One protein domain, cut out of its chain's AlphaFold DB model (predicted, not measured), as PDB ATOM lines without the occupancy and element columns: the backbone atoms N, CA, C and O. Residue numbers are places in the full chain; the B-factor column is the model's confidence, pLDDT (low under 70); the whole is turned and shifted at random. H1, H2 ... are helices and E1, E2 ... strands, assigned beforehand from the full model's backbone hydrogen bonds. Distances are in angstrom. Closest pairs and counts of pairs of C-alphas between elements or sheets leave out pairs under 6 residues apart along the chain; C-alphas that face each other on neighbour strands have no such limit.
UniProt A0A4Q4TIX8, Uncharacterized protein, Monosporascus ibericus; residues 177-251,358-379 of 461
ATOM      1  N   ARG A 177      -6.239  37.690 109.809       84.19
ATOM      2  CA  ARG A 177      -6.913  38.477 108.765       84.19
ATOM      3  C   ARG A 177      -7.847  39.549 109.340       84.19
ATOM      4  O   ARG A 177      -7.816  40.681 108.869       84.19
ATOM      5  N   MET A 178      -8.599  39.230 110.394       83.94
ATOM      6  CA  MET A 178      -9.535  40.149 111.052       83.94
ATOM      7  C   MET A 178      -8.782  41.192 111.869       83.94
ATOM      8  O   MET A 178      -9.055  42.384 111.761       83.94
ATOM      9  N   ALA A 179      -7.739  40.769 112.584       86.12
ATOM     10  CA  ALA A 179      -6.841  41.678 113.283       86.12
ATOM     11  C   ALA A 179      -6.112  42.642 112.328       86.12
ATOM     12  O   ALA A 179      -5.766  43.757 112.728       86.12
ATOM     13  N   ARG A 180      -5.833  42.227 111.083       88.75
ATOM     14  CA  ARG A 180      -5.288  43.109 110.039       88.75
ATOM     15  C   ARG A 180      -6.355  44.067 109.523       88.75
ATOM     16  O   ARG A 180      -6.129  45.263 109.567       88.75
ATOM     17  N   LEU A 181      -7.530  43.568 109.135       87.12
ATOM     18  CA  LEU A 181      -8.636  44.407 108.668       87.12
ATOM     19  C   LEU A 181      -9.041  45.471 109.700       87.12
ATOM     20  O   LEU A 181      -9.230  46.627 109.344       87.12
ATOM     21  N   SER A 182      -9.105  45.114 110.982       86.81
ATOM     22  CA  SER A 182      -9.371  46.059 112.073       86.81
ATOM     23  C   SER A 182      -8.323  47.178 112.142       86.81
ATOM     24  O   SER A 182      -8.667  48.355 112.273       86.81
ATOM     25  N   ARG A 183      -7.038  46.835 111.977       91.31
ATOM     26  CA  ARG A 183      -5.953  47.822 111.885       91.31
ATOM     27  C   ARG A 183      -6.074  48.686 110.638       91.31
ATOM     28  O   ARG A 183      -5.974  49.898 110.763       91.31
ATOM     29  N   ASP A 184      -6.365  48.091 109.487       92.19
ATOM     30  CA  ASP A 184      -6.530  48.811 108.223       92.19
ATOM     31  C   ASP A 184      -7.659  49.847 108.328       92.19
ATOM     32  O   ASP A 184      -7.478  50.997 107.947       92.19
ATOM     33  N   ILE A 185      -8.796  49.495 108.938       91.38
ATOM     34  CA  ILE A 185      -9.911  50.426 109.196       91.38
ATOM     35  C   ILE A 185      -9.452  51.608 110.061       91.38
ATOM     36  O   ILE A 185      -9.762  52.767 109.766       91.38
ATOM     37  N   MET A 186      -8.703  51.335 111.128       93.19
ATOM     38  CA  MET A 186      -8.183  52.384 112.007       93.19
ATOM     39  C   MET A 186      -7.152  53.271 111.305       93.19
ATOM     40  O   MET A 186      -7.171  54.493 111.487       93.19
ATOM     41  N   ASP A 187      -6.299  52.683 110.475       95.00
ATOM     42  CA  ASP A 187      -5.298  53.385 109.683       95.00
ATOM     43  C   ASP A 187      -5.962  54.284 108.632       95.00
ATOM     44  O   ASP A 187      -5.648  55.473 108.573       95.00
ATOM     45  N   ILE A 188      -6.966  53.783 107.899       94.38
ATOM     46  CA  ILE A 188      -7.766  54.581 106.953       94.38
ATOM     47  C   ILE A 188      -8.394  55.778 107.669       94.38
ATOM     48  O   ILE A 188      -8.350  56.896 107.155       94.38
ATOM     49  N   LYS A 189      -8.940  55.583 108.874       94.12
ATOM     50  CA  LYS A 189      -9.558  56.666 109.644       94.12
ATOM     51  C   LYS A 189      -8.543  57.721 110.093       94.12
ATOM     52  O   LYS A 189      -8.803  58.916 109.972       94.12
ATOM     53  N   THR A 190      -7.417  57.292 110.655       93.56
ATOM     54  CA  THR A 190      -6.553  58.167 111.469       93.56
ATOM     55  C   THR A 190      -5.308  58.673 110.755       93.56
ATOM     56  O   THR A 190      -4.795  59.730 111.121       93.56
ATOM     57  N   ARG A 191      -4.820  57.957 109.740       94.56
ATOM     58  CA  ARG A 191      -3.557  58.261 109.060       94.56
ATOM     59  C   ARG A 191      -3.799  58.921 107.709       94.56
ATOM     60  O   ARG A 191      -4.913  58.910 107.171       94.56
ATOM     61  N   SER A 192      -2.758  59.547 107.164       92.81
ATOM     62  CA  SER A 192      -2.836  60.099 105.813       92.81
ATOM     63  C   SER A 192      -2.792  58.975 104.776       92.81
ATOM     64  O   SER A 192      -2.038  58.014 104.924       92.81
ATOM     65  N   SER A 193      -3.578  59.093 103.703       94.19
ATOM     66  CA  SER A 193      -3.673  58.058 102.659       94.19
ATOM     67  C   SER A 193      -2.311  57.764 102.013       94.19
ATOM     68  O   SER A 193      -2.004  56.628 101.676       94.19
ATOM     69  N   ARG A 194      -1.431  58.773 101.934       92.88
ATOM     70  CA  ARG A 194      -0.053  58.641 101.421       92.88
ATOM     71  C   ARG A 194       0.862  57.773 102.283       92.88
ATOM     72  O   ARG A 194       1.831  57.244 101.757       92.88
ATOM     73  N   GLU A 195       0.608  57.680 103.585       94.06
ATOM     74  CA  GLU A 195       1.429  56.883 104.506       94.06
ATOM     75  C   GLU A 195       1.074  55.400 104.501       94.06
ATOM     76  O   GLU A 195       1.898  54.580 104.905       94.06
ATOM     77  N   ILE A 196      -0.169  55.081 104.145       94.50
ATOM     78  CA  ILE A 196      -0.728  53.732 104.269       94.50
ATOM     79  C   ILE A 196      -0.915  53.057 102.914       94.50
ATOM     80  O   ILE A 196      -1.019  51.839 102.862       94.50
ATOM     81  N   ALA A 197      -0.947  53.823 101.824       95.31
ATOM     82  CA  ALA A 197      -1.100  53.263 100.493       95.31
ATOM     83  C   ALA A 197       0.120  52.431 100.074       95.31
ATOM     84  O   ALA A 197       1.257  52.878 100.229       95.31
ATOM     85  N   ASP A 198      -0.134  51.269  99.473       92.56
ATOM     86  CA  ASP A 198       0.895  50.336  99.002       92.56
ATOM     87  C   ASP A 198       1.820  50.999  97.957       92.56
ATOM     88  O   ASP A 198       3.042  50.913  98.065       92.56
ATOM     89  N   ASP A 199       1.231  51.730  97.000       89.19
ATOM     90  CA  ASP A 199       1.925  52.387  95.878       89.19
ATOM     91  C   ASP A 199       1.710  53.920  95.851       89.19
ATOM     92  O   ASP A 199       1.918  54.587  94.834       89.19
ATOM     93  N   GLY A 200       1.288  54.504  96.979       82.94
ATOM     94  CA  GLY A 200       0.867  55.907  97.071       82.94
ATOM     95  C   GLY A 200      -0.607  56.146  96.704       82.94
ATOM     96  O   GLY A 200      -1.359  55.226  96.393       82.94
ATOM     97  N   VAL A 201      -1.050  57.406  96.793       78.81
ATOM     98  CA  VAL A 201      -2.438  57.785  96.464       78.81
ATOM     99  C   VAL A 201      -2.602  57.811  94.949       78.81
ATOM    100  O   VAL A 201      -1.900  58.571  94.284       78.81
ATOM    101  N   GLY A 202      -3.515  56.986  94.429       70.81
ATOM    102  CA  GLY A 202      -3.768  56.851  92.996       70.81
ATOM    103  C   GLY A 202      -4.492  58.069  92.437       70.81
ATOM    104  O   GLY A 202      -3.959  58.747  91.565       70.81
ATOM    105  N   ASP A 203      -5.653  58.395  93.011       82.69
ATOM    106  CA  ASP A 203      -6.479  59.529  92.593       82.69
ATOM    107  C   ASP A 203      -6.871  60.402  93.789       82.69
ATOM    108  O   ASP A 203      -7.192  59.909  94.871       82.69
ATOM    109  N   CYS A 204      -6.851  61.723  93.598       88.50
ATOM    110  CA  CYS A 204      -7.289  62.701  94.590       88.50
ATOM    111  C   CYS A 204      -8.198  63.738  93.925       88.50
ATOM    112  O   CYS A 204      -7.779  64.470  93.023       88.50
ATOM    113  N   HIS A 205      -9.443  63.815  94.387       85.12
ATOM    114  CA  HIS A 205     -10.439  64.762  93.909       85.12
ATOM    115  C   HIS A 205     -10.870  65.695  95.037       85.12
ATOM    116  O   HIS A 205     -11.454  65.264  96.027       85.12
ATOM    117  N   CYS A 206     -10.647  66.995  94.848       84.00
ATOM    118  CA  CYS A 206     -11.140  68.033  95.751       84.00
ATOM    119  C   CYS A 206     -12.308  68.771  95.094       84.00
ATOM    120  O   CYS A 206     -12.135  69.421  94.058       84.00
ATOM    121  N   ARG A 207     -13.505  68.697  95.682       75.50
ATOM    122  CA  ARG A 207     -14.703  69.363  95.153       75.50
ATOM    123  C   ARG A 207     -15.601  69.850  96.289       75.50
ATOM    124  O   ARG A 207     -16.056  69.052  97.085       75.50
ATOM    125  N   HIS A 208     -15.912  71.148  96.332       72.25
ATOM    126  CA  HIS A 208     -16.879  71.737  97.280       72.25
ATOM    127  C   HIS A 208     -16.705  71.277  98.751       72.25
ATOM    128  O   HIS A 208     -17.671  70.819  99.350       72.25
ATOM    129  N   ASN A 209     -15.502  71.407  99.330       79.56
ATOM    130  CA  ASN A 209     -15.179  70.973 100.707       79.56
ATOM    131  C   ASN A 209     -15.252  69.451 100.932       79.56
ATOM    132  O   ASN A 209     -15.352  68.983 102.062       79.56
ATOM    133  N   GLN A 210     -15.229  68.670  99.855       86.25
ATOM    134  CA  GLN A 210     -15.059  67.227  99.887       86.25
ATOM    135  C   GLN A 210     -13.699  66.878  99.288       86.25
ATOM    136  O   GLN A 210     -13.357  67.356  98.201       86.25
ATOM    137  N   VAL A 211     -12.954  66.018  99.975       90.69
ATOM    138  CA  VAL A 211     -11.715  65.416  99.480       90.69
ATOM    139  C   VAL A 211     -11.943  63.917  99.356       90.69
ATOM    140  O   VAL A 211     -12.221  63.256 100.350       90.69
ATOM    141  N   ILE A 212     -11.860  63.390  98.139       91.94
ATOM    142  CA  ILE A 212     -11.952  61.958  97.849       91.94
ATOM    143  C   ILE A 212     -10.561  61.487  97.445       91.94
ATOM    144  O   ILE A 212      -9.995  61.994  96.478       91.94
ATOM    145  N   GLU A 213     -10.014  60.537  98.188       94.50
ATOM    146  CA  GLU A 213      -8.731  59.906  97.907       94.50
ATOM    147  C   GLU A 213      -8.947  58.418  97.648       94.50
ATOM    148  O   GLU A 213      -9.479  57.716  98.510       94.50
ATOM    149  N   THR A 214      -8.500  57.940  96.490       94.75
ATOM    150  CA  THR A 214      -8.544  56.522  96.123       94.75
ATOM    151  C   THR A 214      -7.131  55.954  96.112       94.75
ATOM    152  O   THR A 214      -6.217  56.534  95.519       94.75
ATOM    153  N   PHE A 215      -6.925  54.830  96.792       95.44
ATOM    154  CA  PHE A 215      -5.619  54.187  96.931       95.44
ATOM    155  C   PHE A 215      -5.753  52.682  97.161       95.44
ATOM    156  O   PHE A 215      -6.847  52.180  97.393       95.44
ATOM    157  N   THR A 216      -4.638  51.957  97.087       96.06
ATOM    158  CA  THR A 216      -4.600  50.523  97.415       96.06
ATOM    159  C   THR A 216      -3.963  50.335  98.786       96.06
ATOM    160  O   THR A 216      -2.919  50.927  99.053       96.06
ATOM    161  N   LEU A 217      -4.590  49.544  99.653       94.31
ATOM    162  CA  LEU A 217      -4.075  49.173 100.971       94.31
ATOM    163  C   LEU A 217      -4.135  47.656 101.125       94.31
ATOM    164  O   LEU A 217      -5.214  47.061 101.169       94.31
ATOM    165  N   HIS A 218      -2.964  47.035 101.213       92.06
ATOM    166  CA  HIS A 218      -2.797  45.589 101.300       92.06
ATOM    167  C   HIS A 218      -3.565  44.825 100.211       92.06
ATOM    168  O   HIS A 218      -4.190  43.798 100.481       92.06
ATOM    169  N   GLY A 219      -3.510  45.341  98.980       90.12
ATOM    170  CA  GLY A 219      -4.168  44.761  97.809       90.12
ATOM    171  C   GLY A 219      -5.672  45.035  97.685       90.12
ATOM    172  O   GLY A 219      -6.279  44.528  96.747       90.12
ATOM    173  N   ARG A 220      -6.270  45.826  98.588       91.38
ATOM    174  CA  ARG A 220      -7.673  46.270  98.502       91.38
ATOM    175  C   ARG A 220      -7.766  47.708  98.037       91.38
ATOM    176  O   ARG A 220      -6.997  48.557  98.487       91.38
ATOM    177  N   THR A 221      -8.740  47.991  97.186       94.50
ATOM    178  CA  THR A 221      -9.057  49.356  96.770       94.50
ATOM    179  C   THR A 221      -9.792  50.084  97.893       94.50
ATOM    180  O   THR A 221     -10.755  49.585  98.470       94.50
ATOM    181  N   VAL A 222      -9.322  51.274  98.249       94.62
ATOM    182  CA  VAL A 222      -9.881  52.094  99.322       94.62
ATOM    183  C   VAL A 222     -10.230  53.464  98.774       94.62
ATOM    184  O   VAL A 222      -9.396  54.103  98.138       94.62
ATOM    185  N   ALA A 223     -11.432  53.937  99.083       94.94
ATOM    186  CA  ALA A 223     -11.843  55.314  98.882       94.94
ATOM    187  C   ALA A 223     -12.092  55.992 100.233       94.94
ATOM    188  O   ALA A 223     -13.056  55.692 100.945       94.94
ATOM    189  N   LYS A 224     -11.224  56.937 100.584       94.94
ATOM    190  CA  LYS A 224     -11.362  57.785 101.768       94.94
ATOM    191  C   LYS A 224     -11.984  59.114 101.361       94.94
ATOM    192  O   LYS A 224     -11.417  59.857 100.567       94.94
ATOM    193  N   VAL A 225     -13.151  59.418 101.915       91.94
ATOM    194  CA  VAL A 225     -13.930  60.614 101.595       91.94
ATOM    195  C   VAL A 225     -14.015  61.498 102.831       91.94
ATOM    196  O   VAL A 225     -14.734  61.173 103.765       91.94
ATOM    197  N   ASN A 226     -13.327  62.634 102.834       91.69
ATOM    198  CA  ASN A 226     -13.391  63.607 103.923       91.69
ATOM    199  C   ASN A 226     -14.346  64.744 103.556       91.69
ATOM    200  O   ASN A 226     -14.168  65.404 102.532       91.69
ATOM    201  N   MET A 227     -15.343  64.982 104.401       88.94
ATOM    202  CA  MET A 227     -16.318  66.063 104.280       88.94
ATOM    203  C   MET A 227     -15.929  67.197 105.234       88.94
ATOM    204  O   MET A 227     -16.277  67.175 106.414       88.94
ATOM    205  N   GLU A 228     -15.213  68.203 104.737       87.88
ATOM    206  CA  GLU A 228     -14.628  69.281 105.550       87.88
ATOM    207  C   GLU A 228     -15.680  70.227 106.159       87.88
ATOM    208  O   GLU A 228     -15.401  70.943 107.121       87.88
ATOM    209  N   ASP A 229     -16.902  70.234 105.624       84.38
ATOM    210  CA  ASP A 229     -18.006  71.078 106.084       84.38
ATOM    211  C   ASP A 229     -19.146  70.314 106.778       84.38
ATOM    212  O   ASP A 229     -20.122  70.932 107.222       84.38
ATOM    213  N   ALA A 230     -19.007  68.994 106.930       83.50
ATOM    214  CA  ALA A 230     -19.936  68.158 107.680       83.50
ATOM    215  C   ALA A 230     -19.451  67.945 109.121       83.50
ATOM    216  O   ALA A 230     -18.254  67.864 109.393       83.50
ATOM    217  N   ASP A 231     -20.396  67.847 110.053       83.44
ATOM    218  CA  ASP A 231     -20.140  67.595 111.475       83.44
ATOM    219  C   ASP A 231     -21.274  66.748 112.047       83.44
ATOM    220  O   ASP A 231     -22.337  67.279 112.359       83.44
ATOM    221  N   VAL A 232     -21.083  65.431 112.143       74.94
ATOM    222  CA  VAL A 232     -22.176  64.497 112.484       74.94
ATOM    223  C   VAL A 232     -22.801  64.813 113.837       74.94
ATOM    224  O   VAL A 232     -24.013  64.678 114.013       74.94
ATOM    225  N   PHE A 233     -21.975  65.258 114.781       80.06
ATOM    226  CA  PHE A 233     -22.372  65.545 116.156       80.06
ATOM    227  C   PHE A 233     -22.620  67.037 116.407       80.06
ATOM    228  O   PHE A 233     -22.957  67.437 117.525       80.06
ATOM    229  N   GLY A 234     -22.483  67.868 115.374       72.94
ATOM    230  CA  GLY A 234     -22.750  69.292 115.442       72.94
ATOM    231  C   GLY A 234     -24.241  69.599 115.641       72.94
ATOM    232  O   GLY A 234     -25.117  68.856 115.188       72.94
ATOM    233  N   PRO A 235     -24.585  70.728 116.285       74.62
ATOM    234  CA  PRO A 235     -25.978  71.122 116.463       74.62
ATOM    235  C   PRO A 235     -26.657  71.452 115.116       74.62
ATOM    236  O   PRO A 235     -26.244  72.368 114.400       74.62
ATOM    237  N   GLY A 236     -27.757  70.757 114.793       69.25
ATOM    238  CA  GLY A 236     -28.600  71.013 113.613       69.25
ATOM    239  C   GLY A 236     -28.752  69.807 112.678       69.25
ATOM    240  O   GLY A 236     -28.612  68.669 113.103       69.25
ATOM    241  N   SER A 237     -29.085  70.053 111.402       62.47
ATOM    242  CA  SER A 237     -28.990  69.044 110.331       62.47
ATOM    243  C   SER A 237     -27.640  69.235 109.633       62.47
ATOM    244  O   SER A 237     -27.517  70.169 108.834       62.47
ATOM    245  N   PRO A 238     -26.616  68.432 109.960       66.06
ATOM    246  CA  PRO A 238     -25.252  68.725 109.531       66.06
ATOM    247  C   PRO A 238     -25.046  68.520 108.030       66.06
ATOM    248  O   PRO A 238     -24.346  69.298 107.393       66.06
ATOM    249  N   TYR A 239     -25.742  67.550 107.437       67.50
ATOM    250  CA  TYR A 239     -25.548  67.173 106.036       67.50
ATOM    251  C   TYR A 239     -26.250  68.102 105.038       67.50
ATOM    252  O   TYR A 239     -25.672  68.467 104.021       67.50
ATOM    253  N   SER A 240     -27.470  68.561 105.348       67.75
ATOM    254  CA  SER A 240     -28.237  69.460 104.459       67.75
ATOM    255  C   SER A 240     -27.638  70.867 104.349       67.75
ATOM    256  O   SER A 240     -28.030  71.667 103.498       67.75
ATOM    257  N   ARG A 241     -26.691  71.201 105.233       72.12
ATOM    258  CA  ARG A 241     -25.989  72.487 105.237       72.12
ATOM    259  C   ARG A 241     -24.674  72.461 104.468       72.12
ATOM    260  O   ARG A 241     -24.184  73.560 104.179       72.12
ATOM    261  N   GLY A 242     -24.158  71.274 104.138       76.50
ATOM    262  CA  GLY A 242     -22.924  71.103 103.380       76.50
ATOM    263  C   GLY A 242     -23.010  71.758 102.002       76.50
ATOM    264  O   GLY A 242     -24.074  71.792 101.374       76.50
ATOM    265  N   GLY A 243     -21.893  72.303 101.535       79.12
ATOM    266  CA  GLY A 243     -21.755  72.964 100.242       79.12
ATOM    267  C   GLY A 243     -22.089  72.026  99.087       79.12
ATOM    268  O   GLY A 243     -22.849  72.416  98.205       79.12
ATOM    269  N   VAL A 244     -21.621  70.770  99.146       79.75
ATOM    270  CA  VAL A 244     -21.961  69.721  98.165       79.75
ATOM    271  C   VAL A 244     -23.475  69.530  98.063       79.75
ATOM    272  O   VAL A 244     -24.022  69.542  96.962       79.75
ATOM    273  N   SER A 245     -24.160  69.388  99.203       82.00
ATOM    274  CA  SER A 245     -25.612  69.180  99.232       82.00
ATOM    275  C   SER A 245     -26.350  70.394  98.671       82.00
ATOM    276  O   SER A 245     -27.192  70.236  97.795       82.00
ATOM    277  N   LYS A 246     -25.995  71.611  99.095       86.00
ATOM    278  CA  LYS A 246     -26.626  72.838  98.584       86.00
ATOM    279  C   LYS A 246     -26.426  73.026  97.087       86.00
ATOM    280  O   LYS A 246     -27.359  73.438  96.408       86.00
ATOM    281  N   GLU A 247     -25.233  72.742  96.579       85.50
ATOM    282  CA  GLU A 247     -24.934  72.873  95.156       85.50
ATOM    283  C   GLU A 247     -25.669  71.819  94.322       85.50
ATOM    284  O   GLU A 247     -26.201  72.138  93.260       85.50
ATOM    285  N   LEU A 248     -25.748  70.579  94.816       87.06
ATOM    286  CA  LEU A 248     -26.553  69.530  94.196       87.06
ATOM    287  C   LEU A 248     -28.029  69.939  94.141       87.06
ATOM    288  O   LEU A 248     -28.626  69.917  93.068       87.06
ATOM    289  N   GLU A 249     -28.602  70.356  95.274       88.81
ATOM    290  CA  GLU A 249     -30.001  70.785  95.344       88.81
ATOM    291  C   GLU A 249     -30.262  72.005  94.453       88.81
ATOM    292  O   GLU A 249     -31.259  72.018  93.737       88.81
ATOM    293  N   ARG A 250     -29.342  72.982  94.409       90.62
ATOM    294  CA  ARG A 250     -29.431  74.153  93.521       90.62
ATOM    295  C   ARG A 250     -29.476  73.744  92.050       90.62
ATOM    296  O   ARG A 250     -30.366  74.185  91.333       90.62
ATOM    297  N   LYS A 251     -28.559  72.879  91.603       91.06
ATOM    298  CA  LYS A 251     -28.542  72.386  90.214       91.06
ATOM    299  C   LYS A 251     -29.801  71.598  89.867       91.06
ATOM    300  O   LYS A 251     -30.335  71.738  88.774       91.06
ATOM    301  N   PHE A 358     -19.542  58.738  91.686       78.88
ATOM    302  CA  PHE A 358     -19.584  57.293  91.857       78.88
ATOM    303  C   PHE A 358     -18.232  56.820  92.383       78.88
ATOM    304  O   PHE A 358     -17.199  57.150  91.807       78.88
ATOM    305  N   VAL A 359     -18.258  56.082  93.490       79.44
ATOM    306  CA  VAL A 359     -17.064  55.522  94.121       79.44
ATOM    307  C   VAL A 359     -17.148  54.011  94.005       79.44
ATOM    308  O   VAL A 359     -18.078  53.408  94.536       79.44
ATOM    309  N   GLU A 360     -16.171  53.424  93.327       84.12
ATOM    310  CA  GLU A 360     -15.997  51.980  93.210       84.12
ATOM    311  C   GLU A 360     -14.716  51.603  93.954       84.12
ATOM    312  O   GLU A 360     -13.614  51.935  93.517       84.12
ATOM    313  N   ALA A 361     -14.870  51.013  95.137       88.12
ATOM    314  CA  ALA A 361     -13.765  50.584  95.982       88.12
ATOM    315  C   ALA A 361     -14.222  49.464  96.918       88.12
ATOM    316  O   ALA A 361     -15.393  49.411  97.301       88.12
ATOM    317  N   ASP A 362     -13.281  48.622  97.337       88.62
ATOM    318  CA  ASP A 362     -13.536  47.564  98.306       88.62
ATOM    319  C   ASP A 362     -13.894  48.145  99.666       88.62
ATOM    320  O   ASP A 362     -14.832  47.711 100.317       88.62
ATOM    321  N   ILE A 363     -13.177  49.174 100.106       88.31
ATOM    322  CA  ILE A 363     -13.479  49.873 101.351       88.31
ATOM    323  C   ILE A 363     -13.794  51.324 101.024       88.31
ATOM    324  O   ILE A 363     -12.949  52.051 100.511       88.31
ATOM    325  N   VAL A 364     -14.984  51.784 101.394       88.94
ATOM    326  CA  VAL A 364     -15.334  53.203 101.354       88.94
ATOM    327  C   VAL A 364     -15.435  53.700 102.790       88.94
ATOM    328  O   VAL A 364     -16.185  53.159 103.592       88.94
ATOM    329  N   MET A 365     -14.697  54.752 103.137       90.88
ATOM    330  CA  MET A 365     -14.819  55.395 104.445       90.88
ATOM    331  C   MET A 365     -15.123  56.874 104.271       90.88
ATOM    332  O   MET A 365     -14.296  57.632 103.772       90.88
ATOM    333  N   VAL A 366     -16.311  57.282 104.711       90.06
ATOM    334  CA  VAL A 366     -16.746  58.678 104.694       90.06
ATOM    335  C   VAL A 366     -16.562  59.266 106.084       90.06
ATOM    336  O   VAL A 366     -17.139  58.767 107.052       90.06
ATOM    337  N   LEU A 367     -15.768  60.324 106.178       90.88
ATOM    338  CA  LEU A 367     -15.402  61.018 107.403       90.88
ATOM    339  C   LEU A 367     -15.949  62.446 107.406       90.88
ATOM    340  O   LEU A 367     -16.021  63.098 106.366       90.88
ATOM    341  N   ASP A 368     -16.326  62.941 108.580       89.06
ATOM    342  CA  ASP A 368     -16.655  64.353 108.790       89.06
ATOM    343  C   ASP A 368     -15.396  65.203 109.054       89.06
ATOM    344  O   ASP A 368     -14.274  64.690 109.095       89.06
ATOM    345  N   LYS A 369     -15.567  66.512 109.280       88.19
ATOM    346  CA  LYS A 369     -14.452  67.446 109.520       88.19
ATOM    347  C   LYS A 369     -13.598  67.111 110.755       88.19
ATOM    348  O   LYS A 369     -12.501  67.642 110.899       88.19
ATOM    349  N   ALA A 370     -14.121  66.302 111.677       88.88
ATOM    350  CA  ALA A 370     -13.461  65.869 112.905       88.88
ATOM    351  C   ALA A 370     -12.992  64.401 112.825       88.88
ATOM    352  O   ALA A 370     -12.615  63.817 113.842       88.88
ATOM    353  N   ASN A 371     -12.975  63.814 111.622       89.25
ATOM    354  CA  ASN A 371     -12.641  62.413 111.361       89.25
ATOM    355  C   ASN A 371     -13.583  61.406 112.048       89.25
ATOM    356  O   ASN A 371     -13.192  60.268 112.334       89.25
ATOM    357  N   HIS A 372     -14.831  61.788 112.324       88.75
ATOM    358  CA  HIS A 372     -15.859  60.827 112.710       88.75
ATOM    359  C   HIS A 372     -16.391  60.100 111.482       88.75
ATOM    360  O   HIS A 372     -16.582  60.697 110.427       88.75
ATOM    361  N   VAL A 373     -16.663  58.805 111.637       85.88
ATOM    362  CA  VAL A 373     -17.192  57.972 110.555       85.88
ATOM    363  C   VAL A 373     -18.665  58.311 110.333       85.88
ATOM    364  O   VAL A 373     -19.490  58.122 111.225       85.88
ATOM    365  N   ILE A 374     -18.979  58.805 109.136       83.06
ATOM    366  CA  ILE A 374     -20.340  59.027 108.632       83.06
ATOM    367  C   ILE A 374     -20.888  57.727 108.042       83.06
ATOM    368  O   ILE A 374     -22.018  57.337 108.324       83.06
ATOM    369  N   ALA A 375     -20.089  57.074 107.197       83.88
ATOM    370  CA  ALA A 375     -20.452  55.840 106.515       83.88
ATOM    371  C   ALA A 375     -19.210  54.976 106.288       83.88
ATOM    372  O   ALA A 375     -18.125  55.496 106.027       83.88
ATOM    373  N   PHE A 376     -19.395  53.659 106.368       83.19
ATOM    374  CA  PHE A 376     -18.354  52.672 106.104       83.19
ATOM    375  C   PHE A 376     -18.919  51.471 105.324       83.19
ATOM    376  O   PHE A 376     -19.287  50.460 105.925       83.19
ATOM    377  N   PRO A 377     -19.084  51.589 103.996       80.50
ATOM    378  CA  PRO A 377     -19.284  50.431 103.132       80.50
ATOM    379  C   PRO A 377     -17.999  49.604 102.993       80.50
ATOM    380  O   PRO A 377     -16.920  50.157 102.782       80.50
ATOM    381  N   PHE A 378     -18.125  48.282 103.061       77.75
ATOM    382  CA  PHE A 378     -17.037  47.336 102.816       77.75
ATOM    383  C   PHE A 378     -17.552  46.234 101.888       77.75
ATOM    384  O   PHE A 378     -18.536  45.591 102.234       77.75
ATOM    385  N   SER A 379     -16.938  46.049 100.717       76.81
ATOM    386  CA  SER A 379     -17.191  44.945  99.792       76.81
ATOM    387  C   SER A 379     -16.869  43.614 100.476       76.81
ATOM    388  O   SER A 379     -16.034  43.544 101.373       76.81
TER     389      SER A 379
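Overview. This is residues 177 to 251 and 358 to 379 of the 461 residues of an uncharacterized protein of Monosporascus ibericus (UniProt A0A4Q4TIX8). A twisted sheet of five strands has helices H1 and H2 on one face, while a long loop, residues 228 to 242, leads from E3 to H3 beyond one end of the strands. H1 begins toward the other end of the domain, and its residues 184 to 189 pack on the sheet. The printed part has 97 residues with three named helices and five named strands, in the order H1, H2, E1, E2, E3, H3, E4, E5; the class is mixed, helices and strands. The sheet's order is E1, E2, E3, E4, E5, mixed, with E3 and E4 parallel and the other neighbours antiparallel. The whole is compact, with a radius of gyration of the C-alphas of 13.9 A, and elongated, spanning 42 by 25 by 22 A.

Along the chain. In the sheet, E1 is residues 201 to 207, 16.9 A long from first to last C-alpha; E2, residues 210 to 217, 21.2 A; E3, residues 220 to 227, 22.4 A; E4, residues 363 to 367, 12.8 A; and E5, residues 373 to 375, 5.6 A. H1, residues 177 to 190, is 19.9 A long and begins at C-alpha 177 (-6.913, 38.477, 108.765). H2 is residues 193 to 196, 5.5 A. H3, residues 243 to 251, is 12.1 A long and ends at C-alpha 251 (-28.542, 72.386, 90.214). E5 ends at C-alpha 375 (-20.452, 55.840, 106.515).

Arrangement. E1, E2 and E3 form a meander, each strand the antiparallel neighbour of the one before. In the hairpin E1 and E2, N 205 and O 212 are 2.8 A apart, within hydrogen-bond range; in the hairpin E2 and E3, N 213 and O 224 are 2.8 A apart. E3 and E4 are parallel at 14 degrees, with N 365 and O 223 at 2.9 A. E4 and E5 form a hairpin, antiparallel at 125 degrees, with N 366 and O 375 at 2.9 A. From edge strand E1 to edge strand E5 the strands' lines turn by 93 degrees. H1 and H2 are on the same face; the closest C-alphas of H1 and E4 are those of Lys 189 and Met 365, 7.5 A apart. H2 lies only just over E2, with 3 of its 4 C-alphas, at a height over the sheet of 8.0 A. H1 and H2 are close but not clearly touching, the C-alphas of Asp 187 and Ile 196 being closest at 7.1 A. H3 only grazes the sheet with residues 243 to 244, and is apart from H1 and H2. Every O i to N i+4 pair is within hydrogen-bond range in H1 and H3; H2 is too short for one.

Size, cuts and confidence. The two C-alphas farthest apart, those of Arg 177 and Arg 250, are 44.9 A apart. Residues 252 to 357 are not printed, and C-alphas 251 and 358 are 17.6 A apart across this cut. Of the links printed whole, E3 to H3 is long, with 15 residues. Mean pLDDT of the printed part is 86.1; residues 236 to 240 are under 70.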